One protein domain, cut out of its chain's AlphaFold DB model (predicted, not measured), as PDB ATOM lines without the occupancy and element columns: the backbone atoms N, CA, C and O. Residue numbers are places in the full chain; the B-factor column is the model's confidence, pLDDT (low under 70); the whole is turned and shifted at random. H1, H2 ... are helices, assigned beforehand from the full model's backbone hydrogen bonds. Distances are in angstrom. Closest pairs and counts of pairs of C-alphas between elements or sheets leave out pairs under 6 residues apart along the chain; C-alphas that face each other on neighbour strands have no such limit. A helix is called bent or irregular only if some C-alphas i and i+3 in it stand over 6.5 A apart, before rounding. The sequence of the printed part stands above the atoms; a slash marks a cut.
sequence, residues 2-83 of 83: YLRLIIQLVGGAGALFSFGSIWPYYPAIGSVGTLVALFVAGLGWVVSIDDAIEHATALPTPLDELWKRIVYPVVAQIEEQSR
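AT A GLANCE: This is residues 2 to 83 of the 83 residues of an uncharacterized protein of Halorubrum sp. Ib24 (UniProt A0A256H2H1). A long, loose hairpin of two helices, H1 and H2, has a third, bent helix, H3, leading away from H2 near its last residues; residues 76 to 83 stick out. The 82 printed residues hold three named helices, H1, H2, H3, and no named strand: all helix. The whole is only just loose, close to extended, with a radius of gyration of the C-alphas of 17.1 A, and flat, spanning 46 by 36 by 17 A.

HOW THE PARTS SIT: H2, residues 28 to 57, touches H1, residues 2 to 25, at a shallow tilt of 15 degrees, opposite ways, as a hairpin; their closest C-alphas, of Trp 23 and Ser 31, are 6.1 A apart. H1 is irregular, C-alphas 21 and 24 being 7.9 A apart, with a kink of 27 degrees near residue 19. H3, residues 62 to 81, was assigned as one helix by its hydrogen bonds but is bent, with C-alphas 69 and 72 6.8 A apart; its arms H3a, residues 62 to 69, and H3b, residues 72 to 81, stand at a steep tilt of 38 degrees, only just steep, and are near each other, with 5 pairs of C-alphas within 10 A. H2 touches H3a with residues 47 to 51 alone, about perpendicular at 89 degrees; the closest C-alphas, of Asp 50 and Leu 63, are 6.6 A apart. H3b is apart from H1 and H2. Every O i to N i+4 pair is within hydrogen-bond range in H2, H3a and H3b, and 18 of 20 in H1.

IN THESE COORDINATES: H2 is 42.8 A long, from C-alpha 28 at (148.772, 169.522, 48.735) to C-alpha 57 at (176.696, 173.717, 80.904). H1 is 35.6 A long, H3a 10.5 A and H3b 14.3 A, ending at C-alpha 81 (149.328, 149.018, 82.685).

THE WHOLE: The C-alphas farthest apart, of Tyr 25 and Arg 83, are 48.3 A apart. The printed part has no cut, both links are tight, and residue 83 alone is under pLDDT 70.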
ATOM      1  N   TYR A   2     179.907 171.175  69.633       72.12
ATOM      2  CA  TYR A   2     179.213 172.182  68.806       72.12
ATOM      3  C   TYR A   2     179.000 171.829  67.326       72.12
ATOM      4  O   TYR A   2     178.017 172.262  66.741       72.12
ATOM      5  N   LEU A   3     179.871 171.012  66.722       79.62
ATOM      6  CA  LEU A   3     179.746 170.636  65.309       79.62
ATOM      7  C   LEU A   3     178.408 169.943  64.994       79.62
ATOM      8  O   LEU A   3     177.799 170.246  63.975       79.62
ATOM      9  N   ARG A   4     177.923 169.053  65.872       79.25
ATOM     10  CA  ARG A   4     176.632 168.364  65.678       79.25
ATOM     11  C   ARG A   4     175.464 169.348  65.730       79.25
ATOM     12  O   ARG A   4     174.622 169.328  64.843       79.25
ATOM     13  N   LEU A   5     175.472 170.241  66.718       80.75
ATOM     14  CA  LEU A   5     174.450 171.271  66.890       80.75
ATOM     15  C   LEU A   5     174.434 172.257  65.710       80.75
ATOM     16  O   LEU A   5     173.373 172.557  65.175       80.75
ATOM     17  N   ILE A   6     175.607 172.687  65.230       83.50
ATOM     18  CA  ILE A   6     175.734 173.554  64.048       83.50
ATOM     19  C   ILE A   6     175.217 172.849  62.787       83.50
ATOM     20  O   ILE A   6     174.459 173.448  62.032       83.50
ATOM     21  N   ILE A   7     175.581 171.580  62.564       87.00
ATOM     22  CA  ILE A   7     175.097 170.809  61.406       87.00
ATOM     23  C   ILE A   7     173.574 170.684  61.439       87.00
ATOM     24  O   ILE A   7     172.934 170.862  60.405       87.00
ATOM     25  N   GLN A   8     172.983 170.420  62.605       83.81
ATOM     26  CA  GLN A   8     171.532 170.344  62.710       83.81
ATOM     27  C   GLN A   8     170.866 171.715  62.497       83.81
ATOM     28  O   GLN A   8     169.864 171.773  61.794       83.81
ATOM     29  N   LEU A   9     171.443 172.818  63.006       84.06
ATOM     30  CA  LEU A   9     170.962 174.197  62.768       84.06
ATOM     31  C   LEU A   9     170.962 174.569  61.303       84.06
ATOM     32  O   LEU A   9     169.938 174.998  60.770       84.06
ATOM     33  N   VAL A  10     172.086 174.347  60.637       89.06
ATOM     34  CA  VAL A  10     172.230 174.662  59.219       89.06
ATOM     35  C   VAL A  10     171.357 173.738  58.369       89.06
ATOM     36  O   VAL A  10     170.663 174.211  57.471       89.06
ATOM     37  N   GLY A  11     171.341 172.437  58.669       88.12
ATOM     38  CA  GLY A  11     170.545 171.450  57.943       88.12
ATOM     39  C   GLY A  11     169.039 171.667  58.094       88.12
ATOM     40  O   GLY A  11     168.325 171.681  57.096       88.12
ATOM     41  N   GLY A  12     168.557 171.893  59.318       88.06
ATOM     42  CA  GLY A  12     167.144 172.140  59.612       88.06
ATOM     43  C   GLY A  12     166.644 173.450  59.007       88.06
ATOM     44  O   GLY A  12     165.621 173.463  58.319       88.06
ATOM     45  N   ALA A  13     167.398 174.542  59.177       88.06
ATOM     46  CA  ALA A  13     167.065 175.825  58.559       88.06
ATOM     47  C   ALA A  13     167.089 175.738  57.024       88.06
ATOM     48  O   ALA A  13     166.171 176.223  56.362       88.06
ATOM     49  N   GLY A  14     168.097 175.068  56.455       90.94
ATOM     50  CA  GLY A  14     168.201 174.833  55.016       90.94
ATOM     51  C   GLY A  14     167.050 173.991  54.464       90.94
ATOM     52  O   GLY A  14     166.523 174.311  53.399       90.94
ATOM     53  N   ALA A  15     166.610 172.962  55.194       88.38
ATOM     54  CA  ALA A  15     165.473 172.126  54.814       88.38
ATOM     55  C   ALA A  15     164.153 172.913  54.817       88.38
ATOM     56  O   ALA A  15     163.398 172.835  53.847       88.38
ATOM     57  N   LEU A  16     163.899 173.716  55.857       89.00
ATOM     58  CA  LEU A  16     162.713 174.577  55.944       89.00
ATOM     59  C   LEU A  16     162.702 175.646  54.850       89.00
ATOM     60  O   LEU A  16     161.674 175.853  54.207       89.00
ATOM     61  N   PHE A  17     163.844 176.294  54.609       91.56
ATOM     62  CA  PHE A  17     163.992 177.282  53.542       91.56
ATOM     63  C   PHE A  17     163.758 176.656  52.163       91.56
ATOM     64  O   PHE A  17     162.959 177.162  51.375       91.56
ATOM     65  N   SER A  18     164.403 175.516  51.895       89.25
ATOM     66  CA  SER A  18     164.254 174.793  50.631       89.25
ATOM     67  C   SER A  18     162.799 174.393  50.407       89.25
ATOM     68  O   SER A  18     162.245 174.719  49.361       89.25
ATOM     69  N   PHE A  19     162.144 173.787  51.405       90.00
ATOM     70  CA  PHE A  19     160.722 173.451  51.335       90.00
ATOM     71  C   PHE A  19     159.858 174.696  51.093       90.00
ATOM     72  O   PHE A  19     159.078 174.719  50.144       90.00
ATOM     73  N   GLY A  20     160.055 175.764  51.869       89.44
ATOM     74  CA  GLY A  20     159.343 177.036  51.720       89.44
ATOM     75  C   GLY A  20     159.462 177.654  50.321       89.44
ATOM     76  O   GLY A  20     158.505 178.257  49.839       89.44
ATOM     77  N   SER A  21     160.594 177.454  49.640       90.56
ATOM     78  CA  SER A  21     160.820 177.972  48.283       90.56
ATOM     79  C   SER A  21     160.154 177.165  47.160       90.56
ATOM     80  O   SER A  21     159.933 177.715  46.081       90.56
ATOM     81  N   ILE A  22     159.812 175.888  47.390       89.06
ATOM     82  CA  ILE A  22     159.330 174.984  46.326       89.06
ATOM     83  C   ILE A  22     157.958 174.356  46.589       89.06
ATOM     84  O   ILE A  22     157.329 173.866  45.653       89.06
ATOM     85  N   TRP A  23     157.472 174.345  47.832       85.00
ATOM     86  CA  TRP A  23     156.240 173.640  48.203       85.00
ATOM     87  C   TRP A  23     154.975 174.039  47.416       85.00
ATOM     88  O   TRP A  23     154.133 173.154  47.246       85.00
ATOM     89  N   PRO A  24     154.810 175.277  46.881       88.06
ATOM     90  CA  PRO A  24     153.616 175.618  46.105       88.06
ATOM     91  C   PRO A  24     153.501 174.835  44.788       88.06
ATOM     92  O   PRO A  24     152.421 174.783  44.208       88.06
ATOM     93  N   TYR A  25     154.592 174.223  44.315       89.44
ATOM     94  CA  TYR A  25     154.629 173.445  43.073       89.44
ATOM     95  C   TYR A  25     154.290 171.956  43.265       89.44
ATOM     96  O   TYR A  25     154.263 171.210  42.287       89.44
ATOM     97  N   TYR A  26     154.035 171.507  44.499       84.75
ATOM     98  CA  TYR A  26     153.758 170.104  44.823       84.75
ATOM     99  C   TYR A  26     152.289 169.866  45.211       84.75
ATOM    100  O   TYR A  26     151.619 170.778  45.700       84.75
ATOM    101  N   PRO A  27     151.768 168.632  45.043       91.75
ATOM    102  CA  PRO A  27     150.427 168.275  45.501       91.75
ATOM    103  C   PRO A  27     150.234 168.547  46.997       91.75
ATOM    104  O   PRO A  27     151.079 168.181  47.815       91.75
ATOM    105  N   ALA A  28     149.075 169.103  47.363       90.31
ATOM    106  CA  ALA A  28     148.772 169.522  48.735       90.31
ATOM    107  C   ALA A  28     148.965 168.405  49.777       90.31
ATOM    108  O   ALA A  28     149.492 168.659  50.854       90.31
ATOM    109  N   ILE A  29     148.601 167.161  49.443       90.69
ATOM    110  CA  ILE A  29     148.772 165.998  50.330       90.69
ATOM    111  C   ILE A  29     150.255 165.762  50.653       90.69
ATOM    112  O   ILE A  29     150.601 165.517  51.807       90.69
ATOM    113  N   GLY A  30     151.134 165.880  49.651       86.62
ATOM    114  CA  GLY A  30     152.578 165.742  49.836       86.62
ATOM    115  C   GLY A  30     153.135 166.848  50.727       86.62
ATOM    116  O   GLY A  30     153.823 166.560  51.701       86.62
ATOM    117  N   SER A  31     152.755 168.099  50.460       89.62
ATOM    118  CA  SER A  31     153.196 169.259  51.241       89.62
ATOM    119  C   SER A  31     152.726 169.204  52.698       89.62
ATOM    120  O   SER A  31     153.507 169.482  53.605       89.62
ATOM    121  N   VAL A  32     151.480 168.786  52.948       90.75
ATOM    122  CA  VAL A  32     150.959 168.573  54.310       90.75
ATOM    123  C   VAL A  32     151.726 167.455  55.013       90.75
ATOM    124  O   VAL A  32     152.143 167.633  56.156       90.75
ATOM    125  N   GLY A  33     151.976 166.334  54.331       91.19
ATOM    126  CA  GLY A  33     152.792 165.247  54.874       91.19
ATOM    127  C   GLY A  33     154.197 165.714  55.263       91.19
ATOM    128  O   GLY A  33     154.670 165.409  56.358       91.19
ATOM    129  N   THR A  34     154.839 166.525  54.418       89.38
ATOM    130  CA  THR A  34     156.147 167.120  54.721       89.38
ATOM    131  C   THR A  34     156.084 168.074  55.910       89.38
ATOM    132  O   THR A  34     156.967 168.018  56.758       89.38
ATOM    133  N   LEU A  35     155.046 168.905  56.031       89.50
ATOM    134  CA  LEU A  35     154.879 169.797  57.183       89.50
ATOM    135  C   LEU A  35     154.704 169.029  58.497       89.50
ATOM    136  O   LEU A  35     155.320 169.391  59.496       89.50
ATOM    137  N   VAL A  36     153.919 167.950  58.496       92.38
ATOM    138  CA  VAL A  36     153.769 167.076  59.672       92.38
ATOM    139  C   VAL A  36     155.108 166.433  60.035       92.38
ATOM    140  O   VAL A  36     155.503 166.449  61.199       92.38
ATOM    141  N   ALA A  37     155.842 165.922  59.045       89.81
ATOM    142  CA  ALA A  37     157.161 165.341  59.272       89.81
ATOM    143  C   ALA A  37     158.165 166.374  59.812       89.81
ATOM    144  O   ALA A  37     158.889 166.081  60.759       89.81
ATOM    145  N   LEU A  38     158.178 167.591  59.259       89.00
ATOM    146  CA  LEU A  38     159.014 168.699  59.729       89.00
ATOM    147  C   LEU A  38     158.647 169.129  61.148       89.00
ATOM    148  O   LEU A  38     159.540 169.440  61.929       89.00
ATOM    149  N   PHE A  39     157.361 169.118  61.499       88.62
ATOM    150  CA  PHE A  39     156.914 169.399  62.858       88.62
ATOM    151  C   PHE A  39     157.444 168.353  63.845       88.62
ATOM    152  O   PHE A  39     158.085 168.711  64.831       88.62
ATOM    153  N   VAL A  40     157.260 167.061  63.552       89.31
ATOM    154  CA  VAL A  40     157.761 165.966  64.405       89.31
ATOM    155  C   VAL A  40     159.289 165.990  64.504       89.31
ATOM    156  O   VAL A  40     159.841 165.886  65.600       89.31
ATOM    157  N   ALA A  41     159.981 166.186  63.380       87.62
ATOM    158  CA  ALA A  41     161.434 166.331  63.356       87.62
ATOM    159  C   ALA A  41     161.891 167.557  64.162       87.62
ATOM    160  O   ALA A  41     162.866 167.470  64.905       87.62
ATOM    161  N   GLY A  42     161.162 168.671  64.068       87.19
ATOM    162  CA  GLY A  42     161.407 169.888  64.836       87.19
ATOM    163  C   GLY A  42     161.292 169.672  66.343       87.19
ATOM    164  O   GLY A  42     162.136 170.165  67.086       87.19
ATOM    165  N   LEU A  43     160.320 168.880  66.806       87.62
ATOM    166  CA  LEU A  43     160.209 168.511  68.223       87.62
ATOM    167  C   LEU A  43     161.429 167.718  68.703       87.62
ATOM    168  O   LEU A  43     162.023 168.067  69.723       87.62
ATOM    169  N   GLY A  44     161.846 166.694  67.952       86.06
ATOM    170  CA  GLY A  44     163.063 165.938  68.276       86.06
ATOM    171  C   GLY A  44     164.307 166.825  68.269       86.06
ATOM    172  O   GLY A  44     165.226 166.645  69.069       86.06
ATOM    173  N   TRP A  45     164.308 167.835  67.406       86.12
ATOM    174  CA  TRP A  45     165.405 168.769  67.311       86.12
ATOM    175  C   TRP A  45     165.505 169.693  68.530       86.12
ATOM    176  O   TRP A  45     166.589 169.832  69.095       86.12
ATOM    177  N   VAL A  46     164.376 170.223  69.005       85.88
ATOM    178  CA  VAL A  46     164.291 170.988  70.260       85.88
ATOM    179  C   VAL A  46     164.799 170.163  71.448       85.88
ATOM    180  O   VAL A  46     165.628 170.654  72.208       85.88
ATOM    181  N   VAL A  47     164.383 168.896  71.560       86.12
ATOM    182  CA  VAL A  47     164.866 167.980  72.610       86.12
ATOM    183  C   VAL A  47     166.380 167.765  72.512       86.12
ATOM    184  O   VAL A  47     167.080 167.808  73.517       86.12
ATOM    185  N   SER A  48     166.914 167.584  71.302       84.25
ATOM    186  CA  SER A  48     168.357 167.367  71.118       84.25
ATOM    187  C   SER A  48     169.212 168.605  71.412       84.25
ATOM    188  O   SER A  48     170.362 168.475  71.827       84.25
ATOM    189  N   ILE A  49     168.670 169.808  71.190       84.19
ATOM    190  CA  ILE A  49     169.339 171.064  71.547       84.19
ATOM    191  C   ILE A  49     169.390 171.200  73.067       84.19
ATOM    192  O   ILE A  49     170.426 171.587  73.597       84.19
ATOM    193  N   ASP A  50     168.297 170.864  73.746       84.94
ATOM    194  CA  ASP A  50     168.215 170.895  75.202       84.94
ATOM    195  C   ASP A  50     169.267 169.985  75.859       84.94
ATOM    196  O   ASP A  50     170.101 170.467  76.623       84.94
ATOM    197  N   ASP A  51     169.337 168.719  75.438       83.69
ATOM    198  CA  ASP A  51     170.335 167.747  75.915       83.69
ATOM    199  C   ASP A  51     171.783 168.206  75.638       83.69
ATOM    200  O   ASP A  51     172.686 168.077  76.473       83.69
ATOM    201  N   ALA A  52     172.020 168.825  74.475       83.06
ATOM    202  CA  ALA A  52     173.325 169.389  74.141       83.06
ATOM    203  C   ALA A  52     173.701 170.590  75.028       83.06
ATOM    204  O   ALA A  52     174.887 170.795  75.295       83.06
ATOM    205  N   ILE A  53     172.730 171.392  75.476       81.81
ATOM    206  CA  ILE A  53     172.963 172.510  76.398       81.81
ATOM    207  C   ILE A  53     173.249 171.987  77.806       81.81
ATOM    208  O   ILE A  53     174.205 172.461  78.428       81.81
ATOM    209  N   GLU A  54     172.495 170.995  78.286       84.44
ATOM    210  CA  GLU A  54     172.737 170.344  79.581       84.44
ATOM    211  C   GLU A  54     174.166 169.798  79.644       84.44
ATOM    212  O   GLU A  54     174.943 170.162  80.527       84.44
ATOM    213  N   HIS A  55     174.576 169.028  78.635       82.62
ATOM    214  CA  HIS A  55     175.930 168.479  78.567       82.62
ATOM    215  C   HIS A  55     177.024 169.557  78.476       82.62
ATOM    216  O   HIS A  55     178.159 169.322  78.891       82.62
ATOM    217  N   ALA A  56     176.721 170.726  77.900       82.81
ATOM    218  CA  ALA A  56     177.700 171.796  77.719       82.81
ATOM    219  C   ALA A  56     177.840 172.673  78.968       82.81
ATOM    220  O   ALA A  56     178.905 173.249  79.191       82.81
ATOM    221  N   THR A  57     176.773 172.797  79.759       81.50
ATOM    222  CA  THR A  57     176.696 173.717  80.904       81.50
ATOM    223  C   THR A  57     176.674 173.011  82.256       81.50
ATOM    224  O   THR A  57     176.902 173.665  83.270       81.50
ATOM    225  N   ALA A  58     176.435 171.695  82.277       80.69
ATOM    226  CA  ALA A  58     176.169 170.888  83.469       80.69
ATOM    227  C   ALA A  58     175.030 171.444  84.349       80.69
ATOM    228  O   ALA A  58     174.955 171.146  85.542       80.69
ATOM    229  N   LEU A  59     174.159 172.276  83.768       80.81
ATOM    230  CA  LEU A  59     172.993 172.843  84.429       80.81
ATOM    231  C   LEU A  59     171.742 172.098  83.960       80.81
ATOM    232  O   LEU A  59     171.612 171.863  82.759       80.81
ATOM    233  N   PRO A  60     170.815 171.774  84.877       77.62
ATOM    234  CA  PRO A  60     169.555 171.146  84.512       77.62
ATOM    235  C   PRO A  60     168.764 172.075  83.595       77.62
ATOM    236  O   PRO A  60     168.584 173.266  83.884       77.62
ATOM    237  N   THR A  61     168.308 171.528  82.478       85.94
ATOM    238  CA  THR A  61     167.574 172.268  81.462       85.94
ATOM    239  C   THR A  61     166.057 172.154  81.665       85.94
ATOM    240  O   THR A  61     165.561 171.219  82.302       85.94
ATOM    241  N   PRO A  62     165.265 173.119  81.157       81.00
ATOM    242  CA  PRO A  62     163.820 173.146  81.391       81.00
ATOM    243  C   PRO A  62     163.070 171.917  80.857       81.00
ATOM    244  O   PRO A  62     162.049 171.529  81.425       81.00
ATOM    245  N   LEU A  63     163.545 171.324  79.760       83.31
ATOM    246  CA  LEU A  63     162.923 170.160  79.123       83.31
ATOM    247  C   LEU A  63     163.238 168.864  79.878       83.31
ATOM    248  O   LEU A  63     162.347 168.027  80.013       83.31
ATOM    249  N   ASP A  64     164.435 168.733  80.445       81.94
ATOM    250  CA  ASP A  64     164.783 167.636  81.353       81.94
ATOM    251  C   ASP A  64     163.940 167.676  82.648       81.94
ATOM    252  O   ASP A  64     163.352 166.672  83.065       81.94
ATOM    253  N   GLU A  65     163.745 168.859  83.238       85.81
ATOM    254  CA  GLU A  65     162.838 169.032  84.384       85.81
ATOM    255  C   GLU A  65     161.373 168.730  84.021       85.81
ATOM    256  O   GLU A  65     160.656 168.080  84.790       85.81
ATOM    257  N   LEU A  66     160.917 169.155  82.838       87.69
ATOM    258  CA  LEU A  66     159.586 168.819  82.323       87.69
ATOM    259  C   LEU A  66     159.422 167.301  82.151       87.69
ATOM    260  O   LEU A  66     158.384 166.743  82.526       87.69
ATOM    261  N   TRP A  67     160.446 166.633  81.619       85.50
ATOM    262  CA  TRP A  67     160.462 165.187  81.452       85.50
ATOM    263  C   TRP A  67     160.335 164.481  82.801       85.50
ATOM    264  O   TRP A  67     159.413 163.693  82.993       85.50
ATOM    265  N   LYS A  68     161.193 164.821  83.767       88.69
ATOM    266  CA  LYS A  68     161.210 164.195  85.099       88.69
ATOM    267  C   LYS A  68     159.911 164.411  85.873       88.69
ATOM    268  O   LYS A  68     159.443 163.495  86.546       88.69
ATOM    269  N   ARG A  69     159.326 165.610  85.795       90.06
ATOM    270  CA  ARG A  69     158.162 165.981  86.618       90.06
ATOM    271  C   ARG A  69     156.824 165.580  86.019       90.06
ATOM    272  O   ARG A  69     155.891 165.337  86.779       90.06
ATOM    273  N   ILE A  70     156.704 165.571  84.693       89.00
ATOM    274  CA  ILE A  70     155.410 165.398  84.022       89.00
ATOM    275  C   ILE A  70     155.421 164.182  83.108       89.00
ATOM    276  O   ILE A  70     154.549 163.326  83.228       89.00
ATOM    277  N   VAL A  71     156.389 164.084  82.196       87.75
ATOM    278  CA  VAL A  71     156.328 163.069  81.133       87.75
ATOM    279  C   VAL A  71     156.652 161.673  81.665       87.75
ATOM    280  O   VAL A  71     155.886 160.740  81.448       87.75
ATOM    281  N   TYR A  72     157.746 161.535  82.410       90.56
ATOM    282  CA  TYR A  72     158.194 160.271  82.983       90.56
ATOM    283  C   TYR A  72     157.137 159.568  83.852       90.56
ATOM    284  O   TYR A  72     156.880 158.393  83.597       90.56
ATOM    285  N   PRO A  73     156.467 160.226  84.823       92.00
ATOM    286  CA  PRO A  73     155.448 159.549  85.624       92.00
ATOM    287  C   PRO A  73     154.252 159.067  84.792       92.00
ATOM    288  O   PRO A  73     153.714 158.001  85.076       92.00
ATOM    289  N   VAL A  74     153.861 159.797  83.741       90.81
ATOM    290  CA  VAL A  74     152.787 159.363  82.831       90.81
ATOM    291  C   VAL A  74     153.219 158.144  82.016       90.81
ATOM    292  O   VAL A  74     152.465 157.182  81.898       90.81
ATOM    293  N   VAL A  75     154.442 158.155  81.481       90.50
ATOM    294  CA  VAL A  75     154.994 157.015  80.733       90.50
ATOM    295  C   VAL A  75     155.095 155.779  81.628       90.50
ATOM    296  O   VAL A  75     154.664 154.706  81.217       90.50
ATOM    297  N   ALA A  76     155.578 155.938  82.863       91.56
ATOM    298  CA  ALA A  76     155.691 154.849  83.827       91.56
ATOM    299  C   ALA A  76     154.327 154.216  84.154       91.56
ATOM    300  O   ALA A  76     154.214 152.995  84.204       91.56
ATOM    301  N   GLN A  77     153.275 155.030  84.304       91.31
ATOM    302  CA  GLN A  77     151.909 154.536  84.518       91.31
ATOM    303  C   GLN A  77     151.385 153.718  83.332       91.31
ATOM    304  O   GLN A  77     150.737 152.693  83.526       91.31
ATOM    305  N   ILE A  78     151.660 154.159  82.102       91.88
ATOM    306  CA  ILE A  78     151.250 153.437  80.889       91.88
ATOM    307  C   ILE A  78     152.015 152.113  80.766       91.88
ATOM    308  O   ILE A  78     151.425 151.089  80.424       91.88
ATOM    309  N   GLU A  79     153.318 152.117  81.054       91.31
ATOM    310  CA  GLU A  79     154.160 150.921  80.986       91.31
ATOM    311  C   GLU A  79     153.732 149.866  82.015       91.31
ATOM    312  O   GLU A  79     153.666 148.681  81.693       91.31
ATOM    313  N   GLU A  80     153.356 150.296  83.222       91.88
ATOM    314  CA  GLU A  80     152.834 149.417  84.273       91.88
ATOM    315  C   GLU A  80     151.470 148.807  83.906       91.88
ATOM    316  O   GLU A  80     151.218 147.648  84.216       91.88
ATOM    317  N   GLN A  81     150.610 149.539  83.188       86.94
ATOM    318  CA  GLN A  81     149.328 149.018  82.685       86.94
ATOM    319  C   GLN A  81     149.468 148.056  81.500       86.94
ATOM    320  O   GLN A  81     148.552 147.280  81.224       86.94
ATOM    321  N   SER A  82     150.580 148.134  80.771       79.44
ATOM    322  CA  SER A  82     150.836 147.306  79.592       79.44
ATOM    323  C   SER A  82     151.565 145.994  79.918       79.44
ATOM    324  O   SER A  82     151.897 145.250  78.988       79.44
ATOM    325  N   ARG A  83     151.832 145.722  81.202       67.00
ATOM    326  CA  ARG A  83     152.555 144.552  81.714       67.00
ATOM    327  C   ARG A  83     151.627 143.592  82.452       67.00
ATOM    328  O   ARG A  83     151.863 142.373  82.311       67.00
TER     329      ARG A  83